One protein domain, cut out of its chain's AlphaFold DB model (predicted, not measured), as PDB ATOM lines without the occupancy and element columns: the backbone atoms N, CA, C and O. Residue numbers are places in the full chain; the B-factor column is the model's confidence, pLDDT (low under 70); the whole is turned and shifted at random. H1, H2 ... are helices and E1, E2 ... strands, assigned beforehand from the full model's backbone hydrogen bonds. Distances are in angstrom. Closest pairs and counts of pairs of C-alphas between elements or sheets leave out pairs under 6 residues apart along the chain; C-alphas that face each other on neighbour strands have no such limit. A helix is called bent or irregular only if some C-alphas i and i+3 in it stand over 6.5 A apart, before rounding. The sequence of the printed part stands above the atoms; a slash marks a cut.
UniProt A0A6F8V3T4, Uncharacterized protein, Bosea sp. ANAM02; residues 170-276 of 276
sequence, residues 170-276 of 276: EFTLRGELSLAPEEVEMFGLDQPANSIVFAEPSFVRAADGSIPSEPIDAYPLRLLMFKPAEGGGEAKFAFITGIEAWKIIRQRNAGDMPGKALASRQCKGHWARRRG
ATOM      1  N   GLU A 170     -51.218 -65.421-114.943       87.56
ATOM      2  CA  GLU A 170     -50.590 -64.600-113.890       87.56
ATOM      3  C   GLU A 170     -49.051 -64.620-113.860       87.56
ATOM      4  O   GLU A 170     -48.436 -63.861-113.111       87.56
ATOM      5  N   PHE A 171     -48.372 -65.438-114.668       92.38
ATOM      6  CA  PHE A 171     -46.916 -65.411-114.715       92.38
ATOM      7  C   PHE A 171     -46.386 -64.314-115.640       92.38
ATOM      8  O   PHE A 171     -46.899 -64.028-116.724       92.38
ATOM      9  N   THR A 172     -45.280 -63.720-115.202       95.12
ATOM     10  CA  THR A 172     -44.503 -62.750-115.967       95.12
ATOM     11  C   THR A 172     -43.069 -63.227-116.130       95.12
ATOM     12  O   THR A 172     -42.501 -63.833-115.219       95.12
ATOM     13  N   LEU A 173     -42.487 -62.924-117.285       95.81
ATOM     14  CA  LEU A 173     -41.076 -63.115-117.597       95.81
ATOM     15  C   LEU A 173     -40.388 -61.754-117.604       95.81
ATOM     16  O   LEU A 173     -40.875 -60.821-118.241       95.81
ATOM     17  N   ARG A 174     -39.257 -61.628-116.911       96.19
ATOM     18  CA  ARG A 174     -38.422 -60.423-116.941       96.19
ATOM     19  C   ARG A 174     -36.966 -60.795-117.163       96.19
ATOM     20  O   ARG A 174     -36.452 -61.652-116.447       96.19
ATOM     21  N   GLY A 175     -36.303 -60.119-118.088       95.31
ATOM     22  CA  GLY A 175     -34.890 -60.344-118.362       95.31
ATOM     23  C   GLY A 175     -34.367 -59.463-119.483       95.31
ATOM     24  O   GLY A 175     -35.022 -58.504-119.899       95.31
ATOM     25  N   GLU A 176     -33.164 -59.782-119.946       95.25
ATOM     26  CA  GLU A 176     -32.477 -59.027-120.988       95.25
ATOM     27  C   GLU A 176     -32.683 -59.658-122.363       95.25
ATOM     28  O   GLU A 176     -32.560 -60.873-122.557       95.25
ATOM     29  N   LEU A 177     -32.960 -58.799-123.337       95.44
ATOM     30  CA  LEU A 177     -32.970 -59.129-124.748       95.44
ATOM     31  C   LEU A 177     -31.639 -58.721-125.384       95.44
ATOM     32  O   LEU A 177     -31.115 -57.651-125.085       95.44
ATOM     33  N   SER A 178     -31.123 -59.559-126.283       94.38
ATOM     34  CA  SER A 178     -30.011 -59.233-127.183       94.38
ATOM     35  C   SER A 178     -30.574 -58.929-128.566       94.38
ATOM     36  O   SER A 178     -31.044 -59.841-129.250       94.38
ATOM     37  N   LEU A 179     -30.558 -57.657-128.960       92.12
ATOM     38  CA  LEU A 179     -31.226 -57.172-130.170       92.12
ATOM     39  C   LEU A 179     -30.381 -56.112-130.869       92.12
ATOM     40  O   LEU A 179     -29.828 -55.228-130.211       92.12
ATOM     41  N   ALA A 180     -30.337 -56.171-132.199       90.00
ATOM     42  CA  ALA A 180     -29.917 -55.024-132.997       90.00
ATOM     43  C   ALA A 180     -31.038 -53.958-133.041       90.00
ATOM     44  O   ALA A 180     -32.209 -54.304-132.848       90.00
ATOM     45  N   PRO A 181     -30.729 -52.672-133.299       85.25
ATOM     46  CA  PRO A 181     -31.732 -51.606-133.332       85.25
ATOM     47  C   PRO A 181     -32.895 -51.884-134.293       85.25
ATOM     48  O   PRO A 181     -34.049 -51.633-133.952       85.25
ATOM     49  N   GLU A 182     -32.615 -52.474-135.457       88.12
ATOM     50  CA  GLU A 182     -33.626 -52.799-136.471       88.12
ATOM     51  C   GLU A 182     -34.556 -53.933-136.014       88.12
ATOM     52  O   GLU A 182     -35.672 -54.091-136.511       88.12
ATOM     53  N   GLU A 183     -34.111 -54.749-135.056       90.81
ATOM     54  CA  GLU A 183     -34.899 -55.858-134.534       90.81
ATOM     55  C   GLU A 183     -35.965 -55.402-133.528       90.81
ATOM     56  O   GLU A 183     -36.962 -56.102-133.355       90.81
ATOM     57  N   VAL A 184     -35.801 -54.234-132.897       90.06
ATOM     58  CA  VAL A 184     -36.754 -53.698-131.908       90.06
ATOM     59  C   VAL A 184     -38.136 -53.497-132.536       90.06
ATOM     60  O   VAL A 184     -39.119 -54.046-132.035       90.06
ATOM     61  N   GLU A 185     -38.200 -52.789-133.665       89.44
ATOM     62  CA  GLU A 185     -39.435 -52.579-134.435       89.44
ATOM     63  C   GLU A 185     -39.941 -53.898-135.043       89.44
ATOM     64  O   GLU A 185     -41.126 -54.222-134.978       89.44
ATOM     65  N   MET A 186     -39.034 -54.737-135.560       90.00
ATOM     66  CA  MET A 186     -39.382 -56.028-136.171       90.00
ATOM     67  C   MET A 186     -40.107 -56.987-135.208       90.00
ATOM     68  O   MET A 186     -40.913 -57.818-135.650       90.00
ATOM     69  N   PHE A 187     -39.799 -56.908-133.912       91.44
ATOM     70  CA  PHE A 187     -40.448 -57.687-132.854       91.44
ATOM     71  C   PHE A 187     -41.568 -56.918-132.131       91.44
ATOM     72  O   PHE A 187     -42.190 -57.482-131.231       91.44
ATOM     73  N   GLY A 188     -41.850 -55.669-132.520       89.38
ATOM     74  CA  GLY A 188     -42.909 -54.843-131.935       89.38
ATOM     75  C   GLY A 188     -42.620 -54.375-130.506       89.38
ATOM     76  O   GLY A 188     -43.546 -54.209-129.716       89.38
ATOM     77  N   LEU A 189     -41.346 -54.207-130.142       91.12
ATOM     78  CA  LEU A 189     -40.920 -53.782-128.800       91.12
ATOM     79  C   LEU A 189     -40.919 -52.258-128.616       91.12
ATOM     80  O   LEU A 189     -40.826 -51.769-127.492       91.12
ATOM     81  N   ASP A 190     -41.019 -51.519-129.718       88.88
ATOM     82  CA  ASP A 190     -41.221 -50.071-129.793       88.88
ATOM     83  C   ASP A 190     -42.686 -49.658-129.560       88.88
ATOM     84  O   ASP A 190     -42.987 -48.484-129.335       88.88
ATOM     85  N   GLN A 191     -43.604 -50.627-129.599       86.81
ATOM     86  CA  GLN A 191     -45.026 -50.412-129.383       86.81
ATOM     87  C   GLN A 191     -45.331 -50.051-127.917       86.81
ATOM     88  O   GLN A 191     -44.592 -50.434-127.004       86.81
ATOM     89  N   PRO A 192     -46.456 -49.358-127.646       87.00
ATOM     90  CA  PRO A 192     -46.860 -49.014-126.285       87.00
ATOM     91  C   PRO A 192     -46.963 -50.233-125.361       87.00
ATOM     92  O   PRO A 192     -47.190 -51.364-125.802       87.00
ATOM     93  N   ALA A 193     -46.877 -49.991-124.051       86.56
ATOM     94  CA  ALA A 193     -47.169 -51.017-123.057       86.56
ATOM     95  C   ALA A 193     -48.571 -51.617-123.284       86.56
ATOM     96  O   ALA A 193     -49.512 -50.925-123.672       86.56
ATOM     97  N   ASN A 194     -48.700 -52.906-122.992       90.12
ATOM     98  CA  ASN A 194     -49.830 -53.785-123.290       90.12
ATOM     99  C   ASN A 194     -50.005 -54.189-124.762       90.12
ATOM    100  O   ASN A 194     -50.980 -54.873-125.080       90.12
ATOM    101  N   SER A 195     -49.061 -53.843-125.639       92.88
ATOM    102  CA  SER A 195     -48.980 -54.419-126.983       92.88
ATOM    103  C   SER A 195     -48.691 -55.926-126.949       92.88
ATOM    104  O   SER A 195     -48.209 -56.476-125.951       92.88
ATOM    105  N   ILE A 196     -49.030 -56.604-128.047       94.81
ATOM    106  CA  ILE A 196     -48.815 -58.042-128.218       94.81
ATOM    107  C   ILE A 196     -47.478 -58.255-128.918       94.81
ATOM    108  O   ILE A 196     -47.258 -57.748-130.015       94.81
ATOM    109  N   VAL A 197     -46.629 -59.068-128.304       94.81
ATOM    110  CA  VAL A 197     -45.365 -59.553-128.857       94.81
ATOM    111  C   VAL A 197     -45.444 -61.069-128.947       94.81
ATOM    112  O   VAL A 197     -46.050 -61.724-128.100       94.81
ATOM    113  N   PHE A 198     -44.832 -61.654-129.969       95.12
ATOM    114  CA  PHE A 198     -44.786 -63.104-130.117       95.12
ATOM    115  C   PHE A 198     -43.431 -63.654-129.697       95.12
ATOM    116  O   PHE A 198     -42.393 -63.063-129.984       95.12
ATOM    117  N   ALA A 199     -43.436 -64.826-129.072       94.69
ATOM    118  CA  ALA A 199     -42.231 -65.579-128.755       94.69
ATOM    119  C   ALA A 199     -42.345 -67.017-129.256       94.69
ATOM    120  O   ALA A 199     -43.379 -67.664-129.125       94.69
ATOM    121  N   GLU A 200     -41.274 -67.548-129.826       93.44
ATOM    122  CA  GLU A 200     -41.175 -68.964-130.142       93.44
ATOM    123  C   GLU A 200     -41.061 -69.795-128.853       93.44
ATOM    124  O   GLU A 200     -40.524 -69.312-127.849       93.44
ATOM    125  N   PRO A 201     -41.440 -71.088-128.883       92.06
ATOM    126  CA  PRO A 201     -41.159 -72.002-127.774       92.06
ATOM    127  C   PRO A 201     -39.676 -72.032-127.369       92.06
ATOM    128  O   PRO A 201     -39.350 -72.215-126.197       92.06
ATOM    129  N   SER A 202     -38.772 -71.800-128.329       92.56
ATOM    130  CA  SER A 202     -37.325 -71.723-128.103       92.56
ATOM    131  C   SER A 202     -36.938 -70.574-127.162       92.56
ATOM    132  O   SER A 202     -36.102 -70.765-126.279       92.56
ATOM    133  N   PHE A 203     -37.565 -69.404-127.312       94.81
ATOM    134  CA  PHE A 203     -37.349 -68.245-126.449       94.81
ATOM    135  C   PHE A 203     -37.913 -68.485-125.053       94.81
ATOM    136  O   PHE A 203     -37.204 -68.295-124.070       94.81
ATOM    137  N   VAL A 204     -39.165 -68.944-124.968       93.94
ATOM    138  CA  VAL A 204     -39.842 -69.168-123.682       93.94
ATOM    139  C   VAL A 204     -39.072 -70.174-122.832       93.94
ATOM    140  O   VAL A 204     -38.836 -69.923-121.656       93.94
ATOM    141  N   ARG A 205     -38.584 -71.260-123.440       92.69
ATOM    142  CA  ARG A 205     -37.755 -72.258-122.757       92.69
ATOM    143  C   ARG A 205     -36.385 -71.720-122.341       92.69
ATOM    144  O   ARG A 205     -35.861 -72.126-121.309       92.69
ATOM    145  N   ALA A 206     -35.782 -70.846-123.148       93.06
ATOM    146  CA  ALA A 206     -34.521 -70.201-122.789       93.06
ATOM    147  C   ALA A 206     -34.703 -69.234-121.607       93.06
ATOM    148  O   ALA A 206     -33.838 -69.159-120.741       93.06
ATOM    149  N   ALA A 207     -35.838 -68.529-121.560       93.62
ATOM    150  CA  ALA A 207     -36.187 -67.630-120.466       93.62
ATOM    151  C   ALA A 207     -36.588 -68.390-119.184       93.62
ATOM    152  O   ALA A 207     -36.254 -67.974-118.078       93.62
ATOM    153  N   ASP A 208     -37.284 -69.520-119.307       91.81
ATOM    154  CA  ASP A 208     -37.647 -70.375-118.179       91.81
ATOM    155  C   ASP A 208     -37.636 -71.853-118.588       91.81
ATOM    156  O   ASP A 208     -38.564 -72.371-119.212       91.81
ATOM    157  N   GLY A 209     -36.583 -72.558-118.171       89.00
ATOM    158  CA  GLY A 209     -36.396 -73.976-118.475       89.00
ATOM    159  C   GLY A 209     -37.409 -74.918-117.814       89.00
ATOM    160  O   GLY A 209     -37.439 -76.094-118.173       89.00
ATOM    161  N   SER A 210     -38.227 -74.435-116.869       88.88
ATOM    162  CA  SER A 210     -39.309 -75.225-116.265       88.88
ATOM    163  C   SER A 210     -40.566 -75.294-117.135       88.88
ATOM    164  O   SER A 210     -41.417 -76.149-116.896       88.88
ATOM    165  N   ILE A 211     -40.684 -74.420-118.142       88.69
ATOM    166  CA  ILE A 211     -41.796 -74.421-119.094       88.69
ATOM    167  C   ILE A 211     -41.555 -75.535-120.128       88.69
ATOM    168  O   ILE A 211     -40.533 -75.514-120.826       88.69
ATOM    169  N   PRO A 212     -42.462 -76.526-120.253       85.19
ATOM    170  CA  PRO A 212     -42.363 -77.560-121.270       85.19
ATOM    171  C   PRO A 212     -42.382 -76.980-122.685       85.19
ATOM    172  O   PRO A 212     -42.975 -75.938-122.958       85.19
ATOM    173  N   SER A 213     -41.754 -77.693-123.618       82.94
ATOM    174  CA  SER A 213     -41.822 -77.348-125.038       82.94
ATOM    175  C   SER A 213     -43.169 -77.779-125.613       82.94
ATOM    176  O   SER A 213     -43.276 -78.843-126.226       82.94
ATOM    177  N   GLU A 214     -44.191 -76.954-125.417       85.75
ATOM    178  CA  GLU A 214     -45.527 -77.228-125.932       85.75
ATOM    179  C   GLU A 214     -45.569 -77.151-127.467       85.75
ATOM    180  O   GLU A 214     -44.831 -76.369-128.080       85.75
ATOM    181  N   PRO A 215     -46.430 -77.943-128.130       82.88
ATOM    182  CA  PRO A 215     -46.543 -77.966-129.582       82.88
ATOM    183  C   PRO A 215     -47.369 -76.775-130.086       82.88
ATOM    184  O   PRO A 215     -48.358 -76.967-130.786       82.88
ATOM    185  N   ILE A 216     -46.986 -75.554-129.725       86.38
ATOM    186  CA  ILE A 216     -47.617 -74.314-130.187       86.38
ATOM    187  C   ILE A 216     -46.660 -73.543-131.095       86.38
ATOM    188  O   ILE A 216     -45.439 -73.629-130.949       86.38
ATOM    189  N   ASP A 217     -47.197 -72.811-132.069       81.56
ATOM    190  CA  ASP A 217     -46.356 -72.122-133.053       81.56
ATOM    191  C   ASP A 217     -45.624 -70.916-132.471       81.56
ATOM    192  O   ASP A 217     -44.440 -70.718-132.748       81.56
ATOM    193  N   ALA A 218     -46.328 -70.128-131.663       89.69
ATOM    194  CA  ALA A 218     -45.788 -68.991-130.938       89.69
ATOM    195  C   ALA A 218     -46.650 -68.699-129.705       89.69
ATOM    196  O   ALA A 218     -47.875 -68.818-129.750       89.69
ATOM    197  N   TYR A 219     -46.005 -68.269-128.628       93.25
ATOM    198  CA  TYR A 219     -46.634 -67.732-127.431       93.25
ATOM    199  C   TYR A 219     -46.979 -66.256-127.667       93.25
ATOM    200  O   TYR A 219     -46.070 -65.466-127.945       93.25
ATOM    201  N   PRO A 220     -48.257 -65.857-127.563       94.19
ATOM    202  CA  PRO A 220     -48.623 -64.456-127.473       94.19
ATOM    203  C   PRO A 220     -48.285 -63.943-126.070       94.19
ATOM    204  O   PRO A 220     -48.708 -64.502-125.057       94.19
ATOM    205  N   LEU A 221     -47.508 -62.870-126.018       95.44
ATOM    206  CA  LEU A 221     -47.075 -62.217-124.795       95.44
ATOM    207  C   LEU A 221     -47.552 -60.770-124.795       95.44
ATOM    208  O   LEU A 221     -47.536 -60.094-125.819       95.44
ATOM    209  N   ARG A 222     -47.937 -60.276-123.624       95.62
ATOM    210  CA  ARG A 222     -48.233 -58.863-123.409       95.62
ATOM    211  C   ARG A 222     -46.960 -58.150-122.972       95.62
ATOM    212  O   ARG A 222     -46.385 -58.506-121.941       95.62
ATOM    213  N   LEU A 223     -46.523 -57.151-123.732       95.44
ATOM    214  CA  LEU A 223     -45.376 -56.319-123.379       95.44
ATOM    215  C   LEU A 223     -45.751 -55.392-122.222       95.44
ATOM    216  O   LEU A 223     -46.526 -54.459-122.392       95.44
ATOM    217  N   LEU A 224     -45.203 -55.630-121.034       95.56
ATOM    218  CA  LEU A 224     -45.445 -54.778-119.867       95.56
ATOM    219  C   LEU A 224     -44.437 -53.634-119.774       95.56
ATOM    220  O   LEU A 224     -44.748 -52.571-119.245       95.56
ATOM    221  N   MET A 225     -43.208 -53.875-120.230       94.81
ATOM    222  CA  MET A 225     -42.116 -52.910-120.177       94.81
ATOM    223  C   MET A 225     -41.034 -53.305-121.178       94.81
ATOM    224  O   MET A 225     -40.656 -54.474-121.222       94.81
ATOM    225  N   PHE A 226     -40.494 -52.327-121.902       94.69
ATOM    226  CA  PHE A 226     -39.221 -52.440-122.605       94.69
ATOM    227  C   PHE A 226     -38.370 -51.206-122.300       94.69
ATOM    228  O   PHE A 226     -38.848 -50.076-122.396       94.69
ATOM    229  N   LYS A 227     -37.121 -51.422-121.888       93.19
ATOM    230  CA  LYS A 227     -36.123 -50.375-121.654       93.19
ATOM    231  C   LYS A 227     -34.932 -50.630-122.575       93.19
ATOM    232  O   LYS A 227     -34.162 -51.552-122.289       93.19
ATOM    233  N   PRO A 228     -34.776 -49.859-123.662       89.94
ATOM    234  CA  PRO A 228     -33.680 -50.061-124.601       89.94
ATOM    235  C   PRO A 228     -32.321 -49.753-123.953       89.94
ATOM    236  O   PRO A 228     -32.209 -48.869-123.103       89.94
ATOM    237  N   ALA A 229     -31.293 -50.485-124.375       87.50
ATOM    238  CA  ALA A 229     -29.898 -50.336-123.977       87.50
ATOM    239  C   ALA A 229     -28.969 -50.667-125.162       87.50
ATOM    240  O   ALA A 229     -29.400 -51.192-126.189       87.50
ATOM    241  N   GLU A 230     -27.676 -50.371-125.044       82.62
ATOM    242  CA  GLU A 230     -26.716 -50.718-126.096       82.62
ATOM    243  C   GLU A 230     -26.628 -52.247-126.270       82.62
ATOM    244  O   GLU A 230     -26.397 -52.988-125.312       82.62
ATOM    245  N   GLY A 231     -26.862 -52.728-127.496       81.44
ATOM    246  CA  GLY A 231     -26.903 -54.161-127.812       81.44
ATOM    247  C   GLY A 231     -28.163 -54.902-127.342       81.44
ATOM    248  O   GLY A 231     -28.156 -56.137-127.311       81.44
ATOM    249  N   GLY A 232     -29.234 -54.194-126.958       85.50
ATOM    250  CA  GLY A 232     -30.510 -54.821-126.617       85.50
ATOM    251  C   GLY A 232     -31.401 -54.013-125.675       85.50
ATOM    252  O   GLY A 232     -31.650 -52.832-125.894       85.50
ATOM    253  N   GLY A 233     -31.939 -54.656-124.637       91.31
ATOM    254  CA  GLY A 233     -32.755 -53.970-123.634       91.31
ATOM    255  C   GLY A 233     -33.364 -54.895-122.587       91.31
ATOM    256  O   GLY A 233     -33.427 -56.108-122.769       91.31
ATOM    257  N   GLU A 234     -33.830 -54.323-121.483       94.38
ATOM    258  CA  GLU A 234     -34.576 -55.058-120.461       94.38
ATOM    259  C   GLU A 234     -36.056 -55.121-120.855       94.38
ATOM    260  O   GLU A 234     -36.667 -54.091-121.141       94.38
ATOM    261  N   ALA A 235     -36.648 -56.314-120.837       95.56
ATOM    262  CA  ALA A 235     -38.057 -56.512-121.142       95.56
ATOM    263  C   ALA A 235     -38.797 -57.219-120.005       95.56
ATOM    264  O   ALA A 235     -38.247 -58.068-119.297       95.56
ATOM    265  N   LYS A 236     -40.079 -56.886-119.856       96.25
ATOM    266  CA  LYS A 236     -41.035 -57.613-119.022       96.25
ATOM    267  C   LYS A 236     -42.245 -58.000-119.864       96.25
ATOM    268  O   LYS A 236     -42.898 -57.134-120.442       96.25
ATOM    269  N   PHE A 237     -42.579 -59.283-119.851       96.62
ATOM    270  CA  PHE A 237     -43.707 -59.867-120.563       96.62
ATOM    271  C   PHE A 237     -44.671 -60.549-119.593       96.62
ATOM    272  O   PHE A 237     -44.234 -61.122-118.598       96.62
ATOM    273  N   ALA A 238     -45.967 -60.520-119.891       96.19
ATOM    274  CA  ALA A 238     -46.963 -61.402-119.283       96.19
ATOM    275  C   ALA A 238     -47.471 -62.405-120.318       96.19
ATOM    276  O   ALA A 238     -47.582 -62.064-121.497       96.19
ATOM    277  N   PHE A 239     -47.802 -63.620-119.888       94.94
ATOM    278  CA  PHE A 239     -48.451 -64.581-120.774       94.94
ATOM    279  C   PHE A 239     -49.892 -64.159-121.066       94.94
ATOM    280  O   PHE A 239     -50.611 -63.696-120.181       94.94
ATOM    281  N   ILE A 240     -50.308 -64.321-122.321       94.12
ATOM    282  CA  ILE A 240     -51.717 -64.276-122.708       94.12
ATOM    283  C   ILE A 240     -52.178 -65.728-122.849       94.12
ATOM    284  O   ILE A 240     -51.531 -66.511-123.546       94.12
ATOM    285  N   THR A 241     -53.280 -66.087-122.192       92.62
ATOM    286  CA  THR A 241     -53.788 -67.466-122.101       92.62
ATOM    287  C   THR A 241     -55.250 -67.568-122.563       92.62
ATOM    288  O   THR A 241     -55.846 -66.594-123.044       92.62
ATOM    289  N   GLY A 242     -55.826 -68.772-122.505       87.69
ATOM    290  CA  GLY A 242     -57.237 -69.022-122.775       87.69
ATOM    291  C   GLY A 242     -57.728 -68.601-124.166       87.69
ATOM    292  O   GLY A 242     -57.069 -68.764-125.197       87.69
ATOM    293  N   ILE A 243     -58.953 -68.064-124.206       87.00
ATOM    294  CA  ILE A 243     -59.639 -67.673-125.452       87.00
ATOM    295  C   ILE A 243     -58.912 -66.526-126.158       87.00
ATOM    296  O   ILE A 243     -58.922 -66.461-127.390       87.00
ATOM    297  N   GLU A 244     -58.318 -65.611-125.390       90.75
ATOM    298  CA  GLU A 244     -57.589 -64.469-125.939       90.75
ATOM    299  C   GLU A 244     -56.367 -64.958-126.727       90.75
ATOM    300  O   GLU A 244     -56.230 -64.626-127.906       90.75
ATOM    301  N   ALA A 245     -55.562 -65.847-126.131       91.31
ATOM    302  CA  ALA A 245     -54.414 -66.459-126.796       91.31
ATOM    303  C   ALA A 245     -54.814 -67.175-128.090       91.31
ATOM    304  O   ALA A 245     -54.201 -66.967-129.138       91.31
ATOM    305  N   TRP A 246     -55.893 -67.962-128.040       88.19
ATOM    306  CA  TRP A 246     -56.400 -68.681-129.206       88.19
ATOM    307  C   TRP A 246     -56.760 -67.742-130.365       88.19
ATOM    308  O   TRP A 246     -56.385 -67.996-131.508       88.19
ATOM    309  N   LYS A 247     -57.453 -66.629-130.091       86.94
ATOM    310  CA  LYS A 247     -57.810 -65.642-131.126       86.94
ATOM    311  C   LYS A 247     -56.569 -64.982-131.730       86.94
ATOM    312  O   LYS A 247     -56.467 -64.906-132.954       86.94
ATOM    313  N   ILE A 248     -55.630 -64.557-130.885       90.50
ATOM    314  CA  ILE A 248     -54.408 -63.854-131.296       90.50
ATOM    315  C   ILE A 248     -53.519 -64.754-132.163       90.50
ATOM    316  O   ILE A 248     -53.080 -64.341-133.236       90.50
ATOM    317  N   ILE A 249     -53.285 -66.007-131.755       88.81
ATOM    318  CA  ILE A 249     -52.450 -66.941-132.528       88.81
ATOM    319  C   ILE A 249     -53.081 -67.216-133.898       88.81
ATOM    320  O   ILE A 249     -52.371 -67.254-134.903       88.81
ATOM    321  N   ARG A 250     -54.412 -67.346-133.976       83.56
ATOM    322  CA  ARG A 250     -55.100 -67.523-135.264       83.56
ATOM    323  C   ARG A 250     -54.943 -66.309-136.173       83.56
ATOM    324  O   ARG A 250     -54.660 -66.497-137.351       83.56
ATOM    325  N   GLN A 251     -55.072 -65.094-135.641       84.25
ATOM    326  CA  GLN A 251     -54.846 -63.856-136.400       84.25
ATOM    327  C   GLN A 251     -53.394 -63.730-136.877       84.25
ATOM    328  O   GLN A 251     -53.141 -63.359-138.021       84.25
ATOM    329  N   ARG A 252     -52.419 -64.115-136.049       86.12
ATOM    330  CA  ARG A 252     -51.019 -64.192-136.480       86.12
ATOM    331  C   ARG A 252     -50.828 -65.204-137.602       86.12
ATOM    332  O   ARG A 252     -50.219 -64.888-138.617       86.12
ATOM    333  N   ASN A 253     -51.332 -66.423-137.429       80.31
ATOM    334  CA  ASN A 253     -51.160 -67.493-138.408       80.31
ATOM    335  C   ASN A 253     -51.909 -67.202-139.727       80.31
ATOM    336  O   ASN A 253     -51.526 -67.727-140.774       80.31
ATOM    337  N   ALA A 254     -52.924 -66.334-139.684       75.94
ATOM    338  CA  ALA A 254     -53.602 -65.738-140.833       75.94
ATOM    339  C   ALA A 254     -52.783 -64.663-141.573       75.94
ATOM    340  O   ALA A 254     -53.138 -64.299-142.694       75.94
ATOM    341  N   GLY A 255     -51.718 -64.142-140.954       78.50
ATOM    342  CA  GLY A 255     -50.953 -62.993-141.446       78.50
ATOM    343  C   GLY A 255     -51.594 -61.635-141.142       78.50
ATOM    344  O   GLY A 255     -51.152 -60.634-141.696       78.50
ATOM    345  N   ASP A 256     -52.617 -61.583-140.281       79.38
ATOM    346  CA  ASP A 256     -53.322 -60.340-139.933       79.38
ATOM    347  C   ASP A 256     -52.593 -59.531-138.843       79.38
ATOM    348  O   ASP A 256     -52.897 -58.358-138.636       79.38
ATOM    349  N   MET A 257     -51.627 -60.142-138.147       78.38
ATOM    350  CA  MET A 257     -50.777 -59.461-137.171       78.38
ATOM    351  C   MET A 257     -49.327 -59.393-137.667       78.38
ATOM    352  O   MET A 257     -48.723 -60.448-137.886       78.38
ATOM    353  N   PRO A 258     -48.758 -58.184-137.834       68.69
ATOM    354  CA  PRO A 258     -47.350 -58.018-138.163       68.69
ATOM    355  C   PRO A 258     -46.465 -58.352-136.952       68.69
ATOM    356  O   PRO A 258     -46.903 -58.278-135.806       68.69
ATOM    357  N   GLY A 259     -45.206 -58.701-137.216       70.19
ATOM    358  CA  GLY A 259     -44.193 -58.939-136.185       70.19
ATOM    359  C   GLY A 259     -43.620 -60.353-136.219       70.19
ATOM    360  O   GLY A 259     -44.335 -61.354-136.340       70.19
ATOM    361  N   LYS A 260     -42.292 -60.451-136.123       87.31
ATOM    362  CA  LYS A 260     -41.625 -61.747-135.956       87.31
ATOM    363  C   LYS A 260     -41.777 -62.234-134.516       87.31
ATOM    364  O   LYS A 260     -42.074 -61.462-133.612       87.31
ATOM    365  N   ALA A 261     -41.582 -63.532-134.308       92.44
ATOM    366  CA  ALA A 261     -41.523 -64.090-132.965       92.44
ATOM    367  C   ALA A 261     -40.080 -64.035-132.440       92.44
ATOM    368  O   ALA A 261     -39.153 -64.387-133.169       92.44
ATOM    369  N   LEU A 262     -39.899 -63.606-131.191       94.88
ATOM    370  CA  LEU A 262     -38.624 -63.687-130.478       94.88
ATOM    371  C   LEU A 262     -38.183 -65.153-130.392       94.88
ATOM    372  O   LEU A 262     -38.978 -66.012-130.017       94.88
ATOM    373  N   ALA A 263     -36.923 -65.442-130.706       94.19
ATOM    374  CA  ALA A 263     -36.345 -66.782-130.643       94.19
ATOM    375  C   ALA A 263     -35.280 -66.864-129.540       94.19
ATOM    376  O   ALA A 263     -34.870 -65.852-128.972       94.19
ATOM    377  N   SER A 264     -34.783 -68.065-129.240       93.50
ATOM    378  CA  SER A 264     -33.763 -68.271-128.196       93.50
ATOM    379  C   SER A 264     -32.531 -67.365-128.328       93.50
ATOM    380  O   SER A 264     -31.981 -66.957-127.312       93.50
ATOM    381  N   ARG A 265     -32.128 -66.985-129.552       93.75
ATOM    382  CA  ARG A 265     -30.990 -66.073-129.791       93.75
ATOM    383  C   ARG A 265     -31.187 -64.668-129.208       93.75
ATOM    384  O   ARG A 265     -30.205 -63.990-128.938       93.75
ATOM    385  N   GLN A 266     -32.438 -64.233-129.035       94.75
ATOM    386  CA  GLN A 266     -32.768 -62.961-128.390       94.75
ATOM    387  C   GLN A 266     -32.718 -63.045-126.866       94.75
ATOM    388  O   GLN A 266     -32.678 -62.010-126.214       94.75
ATOM    389  N   CYS A 267     -32.751 -64.243-126.285       93.56
ATOM    390  CA  CYS A 267     -32.767 -64.427-124.843       93.56
ATOM    391  C   CYS A 267     -31.339 -64.320-124.290       93.56
ATOM    392  O   CYS A 267     -30.498 -65.179-124.564       93.56
ATOM    393  N   LYS A 268     -31.050 -63.258-123.527       89.50
ATOM    394  CA  LYS A 268     -29.736 -63.017-122.924       89.50
ATOM    395  C   LYS A 268     -29.791 -63.181-121.408       89.50
ATOM    396  O   LYS A 268     -30.701 -62.686-120.749       89.50
ATOM    397  N   GLY A 269     -28.758 -63.814-120.856       80.94
ATOM    398  CA  GLY A 269     -28.555 -63.901-119.412       80.94
ATOM    399  C   GLY A 269     -29.653 -64.682-118.688       80.94
ATOM    400  O   GLY A 269     -30.304 -65.554-119.260       80.94
ATOM    401  N   HIS A 270     -29.821 -64.394-117.398       81.56
ATOM    402  CA  HIS A 270     -30.828 -65.052-116.576       81.56
ATOM    403  C   HIS A 270     -32.151 -64.286-116.618       81.56
ATOM    404  O   HIS A 270     -32.196 -63.080-116.379       81.56
ATOM    405  N   TRP A 271     -33.227 -65.014-116.883       94.19
ATOM    406  CA  TRP A 271     -34.590 -64.508-116.864       94.19
ATOM    407  C   TRP A 271     -35.290 -64.960-115.586       94.19
ATOM    408  O   TRP A 271     -35.117 -66.083-115.119       94.19
ATOM    409  N   ALA A 272     -36.088 -64.067-115.008       89.38
ATOM    410  CA  ALA A 272     -36.856 -64.339-113.805       89.38
ATOM    411  C   ALA A 272     -38.336 -64.520-114.150       89.38
ATOM    412  O   ALA A 272     -38.967 -63.607-114.695       89.38
ATOM    413  N   ARG A 273     -38.907 -65.662-113.748       88.88
ATOM    414  CA  ARG A 273     -40.358 -65.852-113.691       88.88
ATOM    415  C   ARG A 273     -40.896 -65.361-112.350       88.88
ATOM    416  O   ARG A 273     -40.409 -65.766-111.294       88.88
ATOM    417  N   ARG A 274     -41.926 -64.517-112.376       85.56
ATOM    418  CA  ARG A 274     -42.656 -64.078-111.173       85.56
ATOM    419  C   ARG A 274     -44.155 -64.200-111.394       85.56
ATOM    420  O   ARG A 274     -44.611 -63.912-112.496       85.56
ATOM    421  N   ARG A 275     -44.908 -64.569-110.353       81.12
ATOM    422  CA  ARG A 275     -46.350 -64.288-110.324       81.12
ATOM    423  C   ARG A 275     -46.527 -62.774-110.235       81.12
ATOM    424  O   ARG A 275     -45.863 -62.140-109.411       81.12
ATOM    425  N   GLY A 276     -47.273 -62.225-111.182       59.62
ATOM    426  CA  GLY A 276     -47.537 -60.803-111.360       59.62
ATOM    427  C   GLY A 276     -48.915 -60.421-110.871       59.62
ATOM    428  O   GLY A 276     -49.795 -61.303-110.855       59.62
TER     429      GLY A 276
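AT A GLANCE: This is residues 170 to 276 of the 276 residues of an uncharacterized protein of Bosea sp. ANAM02 (UniProt A0A6F8V3T4). A strongly twisted, bent sheet of five antiparallel strands makes the body, with H2 packed on it beside edge strand E5 and H3 packed on it at the other end, by E3 and E2. H1 only grazes the sheet, and the long link before E5 runs past E2, pairing residues 261 to 262 with 198 to 199. The printed part has 107 residues, with three named helices and five named strands in the order E1 H1 E2 H2 E3 E4 H3 E5; the sheet order is E2 E3 E4 E1 E5, and the class is mixed. The whole is compact, with a radius of gyration of the C-alphas of 12.7 A and spans of 36 by 29 by 23 A.

IN THESE COORDINATES: In the sheet, E3 is residues 219 to 229, 24.4 A long, and bends by 77 degrees at residue 224. E4 is residues 232 to 239, 21.2 A. E1, residues 171 to 178, is 21.9 A long, begins at C-alpha 171 (-46.916, -65.411, -114.715) and bends by 50 degrees at residue 175. E5, residues 267 to 275, is 19.9 A long, bends by 80 degrees at residue 270 and ends at C-alpha 275 (-46.350, -64.288, -110.324). E2 is residues 196 to 199, 10.0 A. H3 is residues 242 to 253, 16.8 A; H2 is residues 201 to 207, 9.9 A; H1 is residues 181 to 186, 9.3 A.

HOW THE PARTS SIT: E3 and E4 form a hairpin, with N 222 and O 238 2.8 A apart, within hydrogen-bond range. Also within this range are N 197 and O 221 of E2 and E3, 2.8 A, N 173 and O 237 of E1 and E4, 2.8 A, and N 172 and O 274 of E1 and E5, 2.8 A. H2 is on the sheet; its closest C-alpha pair with E5 is Ala 207 and Trp 271, 5.0 A. H3 is on the sheet at a height of 9.2 A, across the strands at 77 degrees to E3 on the local plane; the closest C-alphas of H3 and E3 are Ala 245 and Pro 220, 6.2 A. There are three layers, helices on both faces of the sheet: H3 on one, H2 on the other. E4, H3 and E5 form a split strand-helix-strand unit, two strands running the same way with E1 between them, and its crossover is right-handed. H1 only grazes the sheet with residues 181 to 184. In H2 and H3 every O i to N i+4 pair is within hydrogen-bond range; in H1 0 of 2 are, beside 2 of 3 O i to N i+3 pairs.

THE WHOLE: The C-alphas of Glu 230 and Ile 243, the two farthest apart, are 37.0 A apart. The links H2 to E3 and H3 to E5 are long. The printed part has no cut; its mean pLDDT is 89.4, and residues 258 and 276 are under 70.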